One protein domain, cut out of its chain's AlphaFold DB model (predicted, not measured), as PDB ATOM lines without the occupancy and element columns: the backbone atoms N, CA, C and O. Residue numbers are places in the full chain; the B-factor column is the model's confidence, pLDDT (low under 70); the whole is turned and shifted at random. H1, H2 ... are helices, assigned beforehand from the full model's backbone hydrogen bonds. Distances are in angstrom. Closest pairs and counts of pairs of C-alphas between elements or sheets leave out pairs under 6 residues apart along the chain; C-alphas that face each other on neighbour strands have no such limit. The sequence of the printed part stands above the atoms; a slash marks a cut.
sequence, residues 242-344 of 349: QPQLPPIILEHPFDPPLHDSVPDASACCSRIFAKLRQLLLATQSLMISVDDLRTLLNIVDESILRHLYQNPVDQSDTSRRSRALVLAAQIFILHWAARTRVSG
ATOM      1  N   GLN A 242     119.031 117.268 201.293       74.81
ATOM      2  CA  GLN A 242     120.266 116.846 200.648       74.81
ATOM      3  C   GLN A 242     120.849 118.047 199.898       74.81
ATOM      4  O   GLN A 242     120.141 118.623 199.065       74.81
ATOM      5  N   PRO A 243     122.109 118.433 200.188       82.88
ATOM      6  CA  PRO A 243     122.726 119.545 199.493       82.88
ATOM      7  C   PRO A 243     122.713 119.234 197.999       82.88
ATOM      8  O   PRO A 243     123.024 118.109 197.592       82.88
ATOM      9  N   GLN A 244     122.330 120.216 197.188       86.69
ATOM     10  CA  GLN A 244     122.214 120.038 195.742       86.69
ATOM     11  C   GLN A 244     123.614 120.017 195.120       86.69
ATOM     12  O   GLN A 244     124.144 121.026 194.655       86.69
ATOM     13  N   LEU A 245     124.258 118.850 195.169       87.38
ATOM     14  CA  LEU A 245     125.602 118.650 194.641       87.38
ATOM     15  C   LEU A 245     125.536 118.210 193.171       87.38
ATOM     16  O   LEU A 245     124.877 117.218 192.858       87.38
ATOM     17  N   PRO A 246     126.254 118.888 192.257       89.00
ATOM     18  CA  PRO A 246     126.402 118.449 190.880       89.00
ATOM     19  C   PRO A 246     126.973 117.024 190.797       89.00
ATOM     20  O   PRO A 246     127.843 116.674 191.606       89.00
ATOM     21  N   PRO A 247     126.593 116.231 189.775       90.00
ATOM     22  CA  PRO A 247     127.098 114.869 189.586       90.00
ATOM     23  C   PRO A 247     128.627 114.785 189.589       90.00
ATOM     24  O   PRO A 247     129.195 113.881 190.188       90.00
ATOM     25  N   ILE A 248     129.308 115.800 189.041       89.56
ATOM     26  CA  ILE A 248     130.776 115.874 189.029       89.56
ATOM     27  C   ILE A 248     131.408 115.863 190.429       89.56
ATOM     28  O   ILE A 248     132.551 115.443 190.564       89.56
ATOM     29  N   ILE A 249     130.693 116.313 191.468       88.62
ATOM     30  CA  ILE A 249     131.145 116.256 192.867       88.62
ATOM     31  C   ILE A 249     130.757 114.918 193.502       88.62
ATOM     32  O   ILE A 249     131.556 114.337 194.236       88.62
ATOM     33  N   LEU A 250     129.543 114.433 193.227       87.25
ATOM     34  CA  LEU A 250     129.016 113.189 193.791       87.25
ATOM     35  C   LEU A 250     129.787 111.957 193.311       87.25
ATOM     36  O   LEU A 250     130.107 111.084 194.114       87.25
ATOM     37  N   GLU A 251     130.106 111.920 192.020       86.62
ATOM     38  CA  GLU A 251     130.727 110.788 191.329       86.62
ATOM     39  C   GLU A 251     132.255 110.909 191.255       86.62
ATOM     40  O   GLU A 251     132.910 110.058 190.657       86.62
ATOM     41  N   HIS A 252     132.845 111.956 191.848       81.88
ATOM     42  CA  HIS A 252     134.278 112.201 191.726       81.88
ATOM     43  C   HIS A 252     135.089 111.041 192.339       81.88
ATOM     44  O   HIS A 252     135.084 110.884 193.569       81.88
ATOM     45  N   PRO A 253     135.817 110.247 191.528       78.56
ATOM     46  CA  PRO A 253     136.484 109.044 192.008       78.56
ATOM     47  C   PRO A 253     137.613 109.406 192.967       78.56
ATOM     48  O   PRO A 253     138.194 110.485 192.865       78.56
ATOM     49  N   PHE A 254     137.953 108.507 193.892       73.25
ATOM     50  CA  PHE A 254     139.152 108.684 194.704       73.25
ATOM     51  C   PHE A 254     140.403 108.526 193.838       73.25
ATOM     52  O   PHE A 254     140.715 107.421 193.415       73.25
ATOM     53  N   ASP A 255     141.106 109.633 193.601       71.38
ATOM     54  CA  ASP A 255     142.430 109.639 192.976       71.38
ATOM     55  C   ASP A 255     143.456 110.357 193.883       71.38
ATOM     56  O   ASP A 255     143.281 111.556 194.149       71.38
ATOM     57  N   PRO A 256     144.468 109.644 194.425       69.38
ATOM     58  CA  PRO A 256     144.600 108.183 194.401       69.38
ATOM     59  C   PRO A 256     143.463 107.495 195.187       69.38
ATOM     60  O   PRO A 256     142.849 108.127 196.060       69.38
ATOM     61  N   PRO A 257     143.165 106.211 194.906       69.69
ATOM     62  CA  PRO A 257     142.186 105.444 195.670       69.69
ATOM     63  C   PRO A 257     142.550 105.422 197.160       69.69
ATOM     64  O   PRO A 257     143.719 105.538 197.538       69.69
ATOM     65  N   LEU A 258     141.538 105.289 198.027       68.25
ATOM     66  CA  LEU A 258     141.770 105.106 199.462       68.25
ATOM     67  C   LEU A 258     142.671 103.882 199.658       68.25
ATOM     68  O   LEU A 258     142.332 102.798 199.196       68.25
ATOM     69  N   HIS A 259     143.807 104.074 200.331       69.38
ATOM     70  CA  HIS A 259     144.778 103.011 200.604       69.38
ATOM     71  C   HIS A 259     144.087 101.799 201.241       69.38
ATOM     72  O   HIS A 259     143.273 102.006 202.138       69.38
ATOM     73  N   ASP A 260     144.446 100.571 200.855       64.88
ATOM     74  CA  ASP A 260     143.780  99.308 201.252       64.88
ATOM     75  C   ASP A 260     143.627  99.106 202.774       64.88
ATOM     76  O   ASP A 260     142.721  98.426 203.247       64.88
ATOM     77  N   SER A 261     144.433  99.808 203.571       60.16
ATOM     78  CA  SER A 261     144.293  99.878 205.031       60.16
ATOM     79  C   SER A 261     143.062 100.656 205.539       60.16
ATOM     80  O   SER A 261     142.806 100.658 206.742       60.16
ATOM     81  N   VAL A 262     142.357 101.386 204.670       60.03
ATOM     82  CA  VAL A 262     141.144 102.174 204.965       60.03
ATOM     83  C   VAL A 262     139.856 101.405 204.621       60.03
ATOM     84  O   VAL A 262     138.936 101.459 205.432       60.03
ATOM     85  N   PRO A 263     139.759 100.654 203.503       53.34
ATOM     86  CA  PRO A 263     138.676  99.701 203.249       53.34
ATOM     87  C   PRO A 263     138.470  98.660 204.354       53.34
ATOM     88  O   PRO A 263     137.321  98.380 204.694       53.34
ATOM     89  N   ASP A 264     139.546  98.167 204.979       54.91
ATOM     90  CA  ASP A 264     139.434  97.309 206.170       54.91
ATOM     91  C   ASP A 264     138.792  98.055 207.354       54.91
ATOM     92  O   ASP A 264     138.124  97.462 208.199       54.91
ATOM     93  N   ALA A 265     138.934  99.381 207.414       58.91
ATOM     94  CA  ALA A 265     138.509 100.232 208.516       58.91
ATOM     95  C   ALA A 265     137.012 100.608 208.472       58.91
ATOM     96  O   ALA A 265     136.679 101.768 208.666       58.91
ATOM     97  N   SER A 266     136.090  99.650 208.322       69.62
ATOM     98  CA  SER A 266     134.621  99.839 208.360       69.62
ATOM     99  C   SER A 266     134.028 100.720 207.243       69.62
ATOM    100  O   SER A 266     134.420 101.865 207.023       69.62
ATOM    101  N   ALA A 267     132.939 100.252 206.618       81.00
ATOM    102  CA  ALA A 267     132.150 101.005 205.631       81.00
ATOM    103  C   ALA A 267     131.676 102.395 206.123       81.00
ATOM    104  O   ALA A 267     131.278 103.252 205.334       81.00
ATOM    105  N   CYS A 268     131.671 102.642 207.437       84.12
ATOM    106  CA  CYS A 268     131.401 103.961 208.007       84.12
ATOM    107  C   CYS A 268     132.530 104.970 207.726       84.12
ATOM    108  O   CYS A 268     132.246 106.094 207.319       84.12
ATOM    109  N   CYS A 269     133.791 104.557 207.866       86.94
ATOM    110  CA  CYS A 269     134.956 105.411 207.643       86.94
ATOM    111  C   CYS A 269     135.026 105.875 206.185       86.94
ATOM    112  O   CYS A 269     135.074 107.075 205.920       86.94
ATOM    113  N   SER A 270     134.899 104.949 205.230       85.50
ATOM    114  CA  SER A 270     134.903 105.273 203.796       85.50
ATOM    115  C   SER A 270     133.817 106.286 203.419       85.50
ATOM    116  O   SER A 270     134.074 107.206 202.646       85.50
ATOM    117  N   ARG A 271     132.621 106.184 204.020       89.38
ATOM    118  CA  ARG A 271     131.535 107.159 203.822       89.38
ATOM    119  C   ARG A 271     131.884 108.546 204.367       89.38
ATOM    120  O   ARG A 271     131.585 109.535 203.707       89.38
ATOM    121  N   ILE A 272     132.528 108.632 205.533       91.94
ATOM    122  CA  ILE A 272     132.989 109.911 206.103       91.94
ATOM    123  C   ILE A 272     134.015 110.567 205.175       91.94
ATOM    124  O   ILE A 272     133.866 111.738 204.830       91.94
ATOM    125  N   PHE A 273     135.017 109.817 204.714       90.88
ATOM    126  CA  PHE A 273     136.035 110.347 203.804       90.88
ATOM    127  C   PHE A 273     135.462 110.741 202.436       90.88
ATOM    128  O   PHE A 273     135.898 111.740 201.866       90.88
ATOM    129  N   ALA A 274     134.454 110.021 201.932       89.31
ATOM    130  CA  ALA A 274     133.745 110.400 200.710       89.31
ATOM    131  C   ALA A 274     133.017 111.741 200.877       89.31
ATOM    132  O   ALA A 274     133.202 112.642 200.060       89.31
ATOM    133  N   LYS A 275     132.275 111.924 201.976       91.81
ATOM    134  CA  LYS A 275     131.611 113.201 202.277       91.81
ATOM    135  C   LYS A 275     132.614 114.340 202.492       91.81
ATOM    136  O   LYS A 275     132.396 115.449 202.015       91.81
ATOM    137  N   LEU A 276     133.744 114.075 203.152       92.31
ATOM    138  CA  LEU A 276     134.809 115.065 203.333       92.31
ATOM    139  C   LEU A 276     135.424 115.492 201.989       92.31
ATOM    140  O   LEU A 276     135.688 116.673 201.775       92.31
ATOM    141  N   ARG A 277     135.618 114.551 201.059       89.94
ATOM    142  CA  ARG A 277     136.055 114.849 199.687       89.94
ATOM    143  C   ARG A 277     135.027 115.720 198.966       89.94
ATOM    144  O   ARG A 277     135.406 116.743 198.401       89.94
ATOM    145  N   GLN A 278     133.746 115.353 199.028       91.69
ATOM    146  CA  GLN A 278     132.653 116.138 198.444       91.69
ATOM    147  C   GLN A 278     132.642 117.567 198.993       91.69
ATOM    148  O   GLN A 278     132.549 118.513 198.214       91.69
ATOM    149  N   LEU A 279     132.830 117.734 200.306       91.94
ATOM    150  CA  LEU A 279     132.942 119.042 200.951       91.94
ATOM    151  C   LEU A 279     134.097 119.862 200.365       91.94
ATOM    152  O   LEU A 279     133.904 121.008 199.966       91.94
ATOM    153  N   LEU A 280     135.290 119.275 200.253       90.94
ATOM    154  CA  LEU A 280     136.457 119.968 199.702       90.94
ATOM    155  C   LEU A 280     136.248 120.396 198.245       90.94
ATOM    156  O   LEU A 280     136.585 121.527 197.896       90.94
ATOM    157  N   LEU A 281     135.656 119.544 197.409       90.94
ATOM    158  CA  LEU A 281     135.342 119.882 196.016       90.94
ATOM    159  C   LEU A 281     134.269 120.972 195.926       90.94
ATOM    160  O   LEU A 281     134.422 121.930 195.169       90.94
ATOM    161  N   ALA A 282     133.218 120.873 196.745       90.75
ATOM    162  CA  ALA A 282     132.148 121.864 196.805       90.75
ATOM    163  C   ALA A 282     132.685 123.263 197.129       90.75
ATOM    164  O   ALA A 282     132.241 124.241 196.539       90.75
ATOM    165  N   THR A 283     133.712 123.367 197.977       88.94
ATOM    166  CA  THR A 283     134.311 124.663 198.364       88.94
ATOM    167  C   THR A 283     135.145 125.323 197.268       88.94
ATOM    168  O   THR A 283     135.433 126.525 197.317       88.94
ATOM    169  N   GLN A 284     135.566 124.533 196.282       88.69
ATOM    170  CA  GLN A 284     136.286 125.011 195.107       88.69
ATOM    171  C   GLN A 284     135.321 125.426 193.995       88.69
ATOM    172  O   GLN A 284     135.676 126.268 193.169       88.69
ATOM    173  N   SER A 285     134.103 124.882 194.007       87.38
ATOM    174  CA  SER A 285     133.047 125.211 193.061       87.38
ATOM    175  C   SER A 285     132.410 126.564 193.378       87.38
ATOM    176  O   SER A 285     132.082 126.867 194.521       87.38
ATOM    177  N   LEU A 286     132.190 127.371 192.340       85.44
ATOM    178  CA  LEU A 286     131.410 128.610 192.430       85.44
ATOM    179  C   LEU A 286     129.899 128.366 192.283       85.44
ATOM    180  O   LEU A 286     129.122 129.303 192.418       85.44
ATOM    181  N   MET A 287     129.487 127.130 191.974       87.81
ATOM    182  CA  MET A 287     128.082 126.787 191.719       87.81
ATOM    183  C   MET A 287     127.330 126.330 192.971       87.81
ATOM    184  O   MET A 287     126.109 126.226 192.933       87.81
ATOM    185  N   ILE A 288     128.044 126.030 194.057       88.50
ATOM    186  CA  ILE A 288     127.435 125.572 195.307       88.50
ATOM    187  C   ILE A 288     127.072 126.784 196.153       88.50
ATOM    188  O   ILE A 288     127.909 127.662 196.383       88.50
ATOM    189  N   SER A 289     125.829 126.825 196.630       87.38
ATOM    190  CA  SER A 289     125.395 127.883 197.534       87.38
ATOM    191  C   SER A 289     126.126 127.778 198.879       87.38
ATOM    192  O   SER A 289     126.530 126.699 199.319       87.38
ATOM    193  N   VAL A 290     126.293 128.906 199.573       83.00
ATOM    194  CA  VAL A 290     126.909 128.901 200.911       83.00
ATOM    195  C   VAL A 290     126.080 128.057 201.887       83.00
ATOM    196  O   VAL A 290     126.641 127.400 202.761       83.00
ATOM    197  N   ASP A 291     124.758 128.033 201.715       82.88
ATOM    198  CA  ASP A 291     123.862 127.239 202.551       82.88
ATOM    199  C   ASP A 291     123.990 125.735 202.290       82.88
ATOM    200  O   ASP A 291     124.118 124.989 203.258       82.88
ATOM    201  N   ASP A 292     124.071 125.284 201.032       87.56
ATOM    202  CA  ASP A 292     124.364 123.875 200.711       87.56
ATOM    203  C   ASP A 292     125.705 123.440 201.299       87.56
ATOM    204  O   ASP A 292     125.855 122.333 201.817       87.56
ATOM    205  N   LEU A 293     126.693 124.334 201.244       88.12
ATOM    206  CA  LEU A 293     128.022 124.063 201.760       88.12
ATOM    207  C   LEU A 293     128.040 123.943 203.294       88.12
ATOM    208  O   LEU A 293     128.720 123.065 203.830       88.12
ATOM    209  N   ARG A 294     127.256 124.766 204.002       85.50
ATOM    210  CA  ARG A 294     127.038 124.625 205.453       85.50
ATOM    211  C   ARG A 294     126.297 123.339 205.794       85.50
ATOM    212  O   ARG A 294     126.715 122.623 206.698       85.50
ATOM    213  N   THR A 295     125.236 123.016 205.058       88.25
ATOM    214  CA  THR A 295     124.488 121.770 205.252       88.25
ATOM    215  C   THR A 295     125.399 120.558 205.062       88.25
ATOM    216  O   THR A 295     125.408 119.656 205.898       88.25
ATOM    217  N   LEU A 296     126.240 120.560 204.023       91.25
ATOM    218  CA  LEU A 296     127.217 119.500 203.788       91.25
ATOM    219  C   LEU A 296     128.252 119.400 204.917       91.25
ATOM    220  O   LEU A 296     128.550 118.290 205.356       91.25
ATOM    221  N   LEU A 297     128.772 120.529 205.411       91.75
ATOM    222  CA  LEU A 297     129.683 120.553 206.558       91.75
ATOM    223  C   LEU A 297     129.030 119.927 207.798       91.75
ATOM    224  O   LEU A 297     129.601 119.006 208.380       91.75
ATOM    225  N   ASN A 298     127.801 120.333 208.127       91.50
ATOM    226  CA  ASN A 298     127.058 119.787 209.262       91.50
ATOM    227  C   ASN A 298     126.824 118.277 209.121       91.50
ATOM    228  O   ASN A 298     126.996 117.536 210.084       91.50
ATOM    229  N   ILE A 299     126.502 117.790 207.916       93.25
ATOM    230  CA  ILE A 299     126.344 116.353 207.637       93.25
ATOM    231  C   ILE A 299     127.662 115.586 207.845       93.25
ATOM    232  O   ILE A 299     127.645 114.434 208.302       93.25
ATOM    233  N   VAL A 300     128.802 116.177 207.475       94.19
ATOM    234  CA  VAL A 300     130.126 115.570 207.678       94.19
ATOM    235  C   VAL A 300     130.457 115.509 209.169       94.19
ATOM    236  O   VAL A 300     130.806 114.432 209.654       94.19
ATOM    237  N   ASP A 301     130.308 116.622 209.891       93.81
ATOM    238  CA  ASP A 301     130.591 116.700 211.328       93.81
ATOM    239  C   ASP A 301     129.700 115.750 212.134       93.81
ATOM    240  O   ASP A 301     130.192 114.992 212.967       93.81
ATOM    241  N   GLU A 302     128.410 115.699 211.817       94.50
ATOM    242  CA  GLU A 302     127.454 114.744 212.377       94.50
ATOM    243  C   GLU A 302     127.935 113.296 212.170       94.50
ATOM    244  O   GLU A 302     128.056 112.526 213.124       94.50
ATOM    245  N   SER A 303     128.320 112.938 210.937       94.38
ATOM    246  CA  SER A 303     128.804 111.585 210.620       94.38
ATOM    247  C   SER A 303     130.067 111.219 211.414       94.38
ATOM    248  O   SER A 303     130.217 110.075 211.850       94.38
ATOM    249  N   ILE A 304     130.966 112.187 211.611       94.69
ATOM    250  CA  ILE A 304     132.184 112.047 212.416       94.69
ATOM    251  C   ILE A 304     131.830 111.847 213.892       94.69
ATOM    252  O   ILE A 304     132.288 110.882 214.505       94.69
ATOM    253  N   LEU A 305     131.001 112.723 214.463       94.50
ATOM    254  CA  LEU A 305     130.618 112.687 215.874       94.50
ATOM    255  C   LEU A 305     129.873 111.397 216.223       94.50
ATOM    256  O   LEU A 305     130.216 110.741 217.211       94.50
ATOM    257  N   ARG A 306     128.929 110.967 215.377       93.12
ATOM    258  CA  ARG A 306     128.237 109.681 215.535       93.12
ATOM    259  C   ARG A 306     129.228 108.519 215.550       93.12
ATOM    260  O   ARG A 306     129.173 107.673 216.442       93.12
ATOM    261  N   HIS A 307     130.170 108.492 214.604       92.12
ATOM    262  CA  HIS A 307     131.176 107.432 214.542       92.12
ATOM    263  C   HIS A 307     132.072 107.399 215.789       92.12
ATOM    264  O   HIS A 307     132.382 106.325 216.307       92.12
ATOM    265  N   LEU A 308     132.485 108.567 216.282       91.81
ATOM    266  CA  LEU A 308     133.407 108.668 217.408       91.81
ATOM    267  C   LEU A 308     132.750 108.408 218.763       91.81
ATOM    268  O   LEU A 308     133.412 107.831 219.633       91.81
ATOM    269  N   TYR A 309     131.496 108.811 218.962       91.31
ATOM    270  CA  TYR A 309     130.934 108.923 220.311       91.31
ATOM    271  C   TYR A 309     129.607 108.197 220.535       91.31
ATOM    272  O   TYR A 309     129.265 107.965 221.689       91.31
ATOM    273  N   GLN A 310     128.884 107.803 219.483       83.50
ATOM    274  CA  GLN A 310     127.601 107.097 219.631       83.50
ATOM    275  C   GLN A 310     127.715 105.586 219.374       83.50
ATOM    276  O   GLN A 310     126.883 104.819 219.850       83.50
ATOM    277  N   ASN A 311     128.760 105.132 218.676       78.44
ATOM    278  CA  ASN A 311     128.985 103.706 218.445       78.44
ATOM    279  C   ASN A 311     129.739 103.047 219.617       78.44
ATOM    280  O   ASN A 311     130.699 103.639 220.128       78.44
ATOM    281  N   PRO A 312     129.371 101.811 220.012       74.38
ATOM    282  CA  PRO A 312     130.107 101.066 221.024       74.38
ATOM    283  C   PRO A 312     131.568 100.894 220.602       74.38
ATOM    284  O   PRO A 312     131.880 100.639 219.437       74.38
ATOM    285  N   VAL A 313     132.474 101.063 221.566       75.25
ATOM    286  CA  VAL A 313     133.913 100.958 221.321       75.25
ATOM    287  C   VAL A 313     134.274  99.485 221.168       75.25
ATOM    288  O   VAL A 313     134.548  98.799 222.150       75.25
ATOM    289  N   ASP A 314     134.293  99.009 219.926       78.06
ATOM    290  CA  ASP A 314     134.980  97.766 219.597       78.06
ATOM    291  C   ASP A 314     136.488  97.963 219.822       78.06
ATOM    292  O   ASP A 314     137.071  98.970 219.402       78.06
ATOM    293  N   GLN A 315     137.105  97.020 220.529       82.88
ATOM    294  CA  GLN A 315     138.523  97.050 220.865       82.88
ATOM    295  C   GLN A 315     139.418  96.454 219.778       82.88
ATOM    296  O   GLN A 315     140.637  96.503 219.955       82.88
ATOM    297  N   SER A 316     138.852  95.939 218.680       85.75
ATOM    298  CA  SER A 316     139.623  95.451 217.536       85.75
ATOM    299  C   SER A 316     140.609  96.504 217.010       85.75
ATOM    300  O   SER A 316     140.342  97.711 217.020       85.75
ATOM    301  N   ASP A 317     141.764  96.057 216.517       82.69
ATOM    302  CA  ASP A 317     142.770  96.953 215.931       82.69
ATOM    303  C   ASP A 317     142.209  97.744 214.746       82.69
ATOM    304  O   ASP A 317     142.514  98.926 214.571       82.69
ATOM    305  N   THR A 318     141.325  97.120 213.974       81.81
ATOM    306  CA  THR A 318     140.596  97.743 212.869       81.81
ATOM    307  C   THR A 318     139.708  98.893 213.347       81.81
ATOM    308  O   THR A 318     139.769  99.990 212.785       81.81
ATOM    309  N   SER A 319     138.944  98.694 214.426       83.69
ATOM    310  CA  SER A 319     138.138  99.747 215.057       83.69
ATOM    311  C   SER A 319     139.016 100.891 215.576       83.69
ATOM    312  O   SER A 319     138.746 102.062 215.301       83.69
ATOM    313  N   ARG A 320     140.134 100.579 216.248       85.88
ATOM    314  CA  ARG A 320     141.084 101.592 216.747       85.88
ATOM    315  C   ARG A 320     141.671 102.439 215.616       85.88
ATOM    316  O   ARG A 320     141.715 103.664 215.737       85.88
ATOM    317  N   ARG A 321     142.083 101.810 214.509       85.38
ATOM    318  CA  ARG A 321     142.585 102.507 213.309       85.38
ATOM    319  C   ARG A 321     141.508 103.387 212.677       85.38
ATOM    320  O   ARG A 321     141.776 104.554 212.406       85.38
ATOM    321  N   SER A 322     140.293 102.860 212.505       86.94
ATOM    322  CA  SER A 322     139.145 103.603 211.968       86.94
ATOM    323  C   SER A 322     138.862 104.862 212.795       86.94
ATOM    324  O   SER A 322     138.846 105.976 212.270       86.94
ATOM    325  N   ARG A 323     138.795 104.720 214.125       88.88
ATOM    326  CA  ARG A 323     138.607 105.845 215.050       88.88
ATOM    327  C   ARG A 323     139.738 106.868 214.972       88.88
ATOM    328  O   ARG A 323     139.465 108.064 214.999       88.88
ATOM    329  N   ALA A 324     140.994 106.430 214.866       89.62
ATOM    330  CA  ALA A 324     142.133 107.336 214.725       89.62
ATOM    331  C   ALA A 324     142.061 108.160 213.425       89.62
ATOM    332  O   ALA A 324     142.310 109.366 213.450       89.62
ATOM    333  N   LEU A 325     141.662 107.536 212.311       90.56
ATOM    334  CA  LEU A 325     141.454 108.222 211.031       90.56
ATOM    335  C   LEU A 325     140.312 109.243 211.111       90.56
ATOM    336  O   LEU A 325     140.468 110.375 210.657       90.56
ATOM    337  N   VAL A 326     139.189 108.876 211.730       92.38
ATOM    338  CA  VAL A 326     138.037 109.777 211.886       92.38
ATOM    339  C   VAL A 326     138.348 110.933 212.848       92.38
ATOM    340  O   VAL A 326     137.963 112.070 212.582       92.38
ATOM    341  N   LEU A 327     139.126 110.702 213.912       92.12
ATOM    342  CA  LEU A 327     139.647 111.779 214.767       92.12
ATOM    343  C   LEU A 327     140.550 112.739 213.983       92.12
ATOM    344  O   LEU A 327     140.443 113.957 214.137       92.12
ATOM    345  N   ALA A 328     141.427 112.211 213.126       91.75
ATOM    346  CA  ALA A 328     142.261 113.039 212.263       91.75
ATOM    347  C   ALA A 328     141.410 113.874 211.288       91.75
ATOM    348  O   ALA A 328     141.703 115.055 211.090       91.75
ATOM    349  N   ALA A 329     140.329 113.302 210.745       92.44
ATOM    350  CA  ALA A 329     139.364 114.021 209.917       92.44
ATOM    351  C   ALA A 329     138.668 115.160 210.689       92.44
ATOM    352  O   ALA A 329     138.595 116.275 210.177       92.44
ATOM    353  N   GLN A 330     138.251 114.933 211.940       92.81
ATOM    354  CA  GLN A 330     137.662 115.980 212.787       92.81
ATOM    355  C   GLN A 330     138.637 117.149 213.010       92.81
ATOM    356  O   GLN A 330     138.291 118.316 212.825       92.81
ATOM    357  N   ILE A 331     139.895 116.847 213.353       90.69
ATOM    358  CA  ILE A 331     140.942 117.865 213.546       90.69
ATOM    359  C   ILE A 331     141.212 118.631 212.244       90.69
ATOM    360  O   ILE A 331     141.437 119.847 212.280       90.69
ATOM    361  N   PHE A 332     141.205 117.926 211.110       90.94
ATOM    362  CA  PHE A 332     141.363 118.523 209.789       90.94
ATOM    363  C   PHE A 332     140.241 119.519 209.491       90.94
ATOM    364  O   PHE A 332     140.553 120.651 209.126       90.94
ATOM    365  N   ILE A 333     138.973 119.147 209.700       88.81
ATOM    366  CA  ILE A 333     137.821 120.034 209.472       88.81
ATOM    367  C   ILE A 333     137.912 121.278 210.347       88.81
ATOM    368  O   ILE A 333     137.797 122.384 209.827       88.81
ATOM    369  N   LEU A 334     138.212 121.127 211.639       84.25
ATOM    370  CA  LEU A 334     138.365 122.264 212.552       84.25
ATOM    371  C   LEU A 334     139.432 123.257 212.068       84.25
ATOM    372  O   LEU A 334     139.214 124.469 212.061       84.25
ATOM    373  N   HIS A 335     140.585 122.754 211.617       81.94
ATOM    374  CA  HIS A 335     141.648 123.602 211.072       81.94
ATOM    375  C   HIS A 335     141.296 124.200 209.710       81.94
ATOM    376  O   HIS A 335     141.679 125.334 209.412       81.94
ATOM    377  N   TRP A 336     140.616 123.432 208.863       84.75
ATOM    378  CA  TRP A 336     140.196 123.862 207.538       84.75
ATOM    379  C   TRP A 336     139.151 124.978 207.637       84.75
ATOM    380  O   TRP A 336     139.366 126.049 207.068       84.75
ATOM    381  N   ALA A 337     138.112 124.791 208.454       75.19
ATOM    382  CA  ALA A 337     137.074 125.780 208.726       75.19
ATOM    383  C   ALA A 337     137.646 127.065 209.343       75.19
ATOM    384  O   ALA A 337     137.231 128.166 208.990       75.19
ATOM    385  N   ALA A 338     138.645 126.965 210.228       70.62
ATOM    386  CA  ALA A 338     139.326 128.143 210.766       70.62
ATOM    387  C   ALA A 338     140.098 128.931 209.687       70.62
ATOM    388  O   ALA A 338     140.164 130.158 209.736       70.62
ATOM    389  N   ARG A 339     140.677 128.248 208.688       68.31
ATOM    390  CA  ARG A 339     141.440 128.890 207.602       68.31
ATOM    391  C   ARG A 339     140.561 129.516 206.529       68.31
ATOM    392  O   ARG A 339     140.915 130.581 206.027       68.31
ATOM    393  N   THR A 340     139.456 128.875 206.160       63.59
ATOM    394  CA  THR A 340     138.549 129.403 205.130       63.59
ATOM    395  C   THR A 340     137.903 130.720 205.563       63.59
ATOM    396  O   THR A 340     137.792 131.620 204.729       63.59
ATOM    397  N   ARG A 341     137.637 130.911 206.866       58.38
ATOM    398  CA  ARG A 341     137.190 132.196 207.453       58.38
ATOM    399  C   ARG A 341     138.100 133.375 207.088       58.38
ATOM    400  O   ARG A 341     137.633 134.389 206.590       58.38
ATOM    401  N   VAL A 342     139.418 133.202 207.213       46.91
ATOM    402  CA  VAL A 342     140.418 134.259 206.938       46.91
ATOM    403  C   VAL A 342     140.494 134.631 205.450       46.91
ATOM    404  O   VAL A 342     140.965 135.708 205.097       46.91
ATOM    405  N   SER A 343     140.049 133.744 204.556       43.34
ATOM    406  CA  SER A 343     140.154 133.932 203.102       43.34
ATOM    407  C   SER A 343     138.960 134.647 202.457       43.34
ATOM    408  O   SER A 343     138.935 134.787 201.237       43.34
ATOM    409  N   GLY A 344     137.957 135.070 203.237       42.00
ATOM    410  CA  GLY A 344     136.756 135.743 202.718       42.00
ATOM    411  C   GLY A 344     135.755 134.819 202.007       42.00
ATOM    412  O   GLY A 344     134.641 135.238 201.716       42.00
TER     413      GLY A 344
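Overview. This is residues 242 to 344 of the 349 residues of an uncharacterized protein of Fusarium vanettenii (strain ATCC MYA-4622 / CBS 123669 / FGSC 9596 / NRRL 45880 / 77-13-4) (UniProt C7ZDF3). Three long helices, H2, H3 and H4, make an up-and-down bundle, each running against the one before it, with their centres in a triangle. The short helix H1 packs on residues 278 to 282 of H2, outside the bundle, and the long link 251 to 265 runs back past H2 to where that helix begins. The printed part has 103 residues, with four named helices in the order H1, H2, H3, H4 and no named strand; the class is all helix. It is compact, with a radius of gyration of the C-alphas of 14.3 A, and elongated, spanning 42 by 26 by 23 A.

Arrangement. H1, residues 247 to 250, touches the hub H2, residues 266 to 284; their closest C-alphas, of Ile 249 and Gln 278, are 5.8 A apart. H2 and H3, residues 290 to 310, form a helical hairpin at a shallow tilt of 22 degrees, closest at the C-alphas of Lys 275 and Val 300, 6.1 A. H3 and H4, residues 317 to 342, form another at 30 degrees, touching through 301 to 308 and 323 to 330; the C-alphas of Ile 304 and Val 326 are closest, 6.3 A. H4 touches residues 266 to 273 of H2 with 318 to 329 alone, the same way at a shallow 15 degrees; the C-alphas of Cys 269 and Ser 322 are closest, 6.3 A. H1 is apart from H3 and H4. Every O i to N i+4 pair is within hydrogen-bond range in H3, against 13 of 15 in H2 and 21 of 22 in H4; H1 is too short for one.

Along the chain. H1 begins at C-alpha 247, (127.098, 114.869, 189.586), and is 4.9 A long. H2 measures 28.5 A, H3 28.7 A and H4 38.4 A, ending at C-alpha 342, (140.418, 134.259, 206.938).

Size, cuts and confidence. The C-alphas farthest apart, of Leu 286 and Gln 315, are 43.1 A apart. The printed part has no cut. The link H1 to H2 is long, H2 to H3 tight, H3 to H4 short. The pLDDT is under 70 at residues 256 to 266 and 339 to 344.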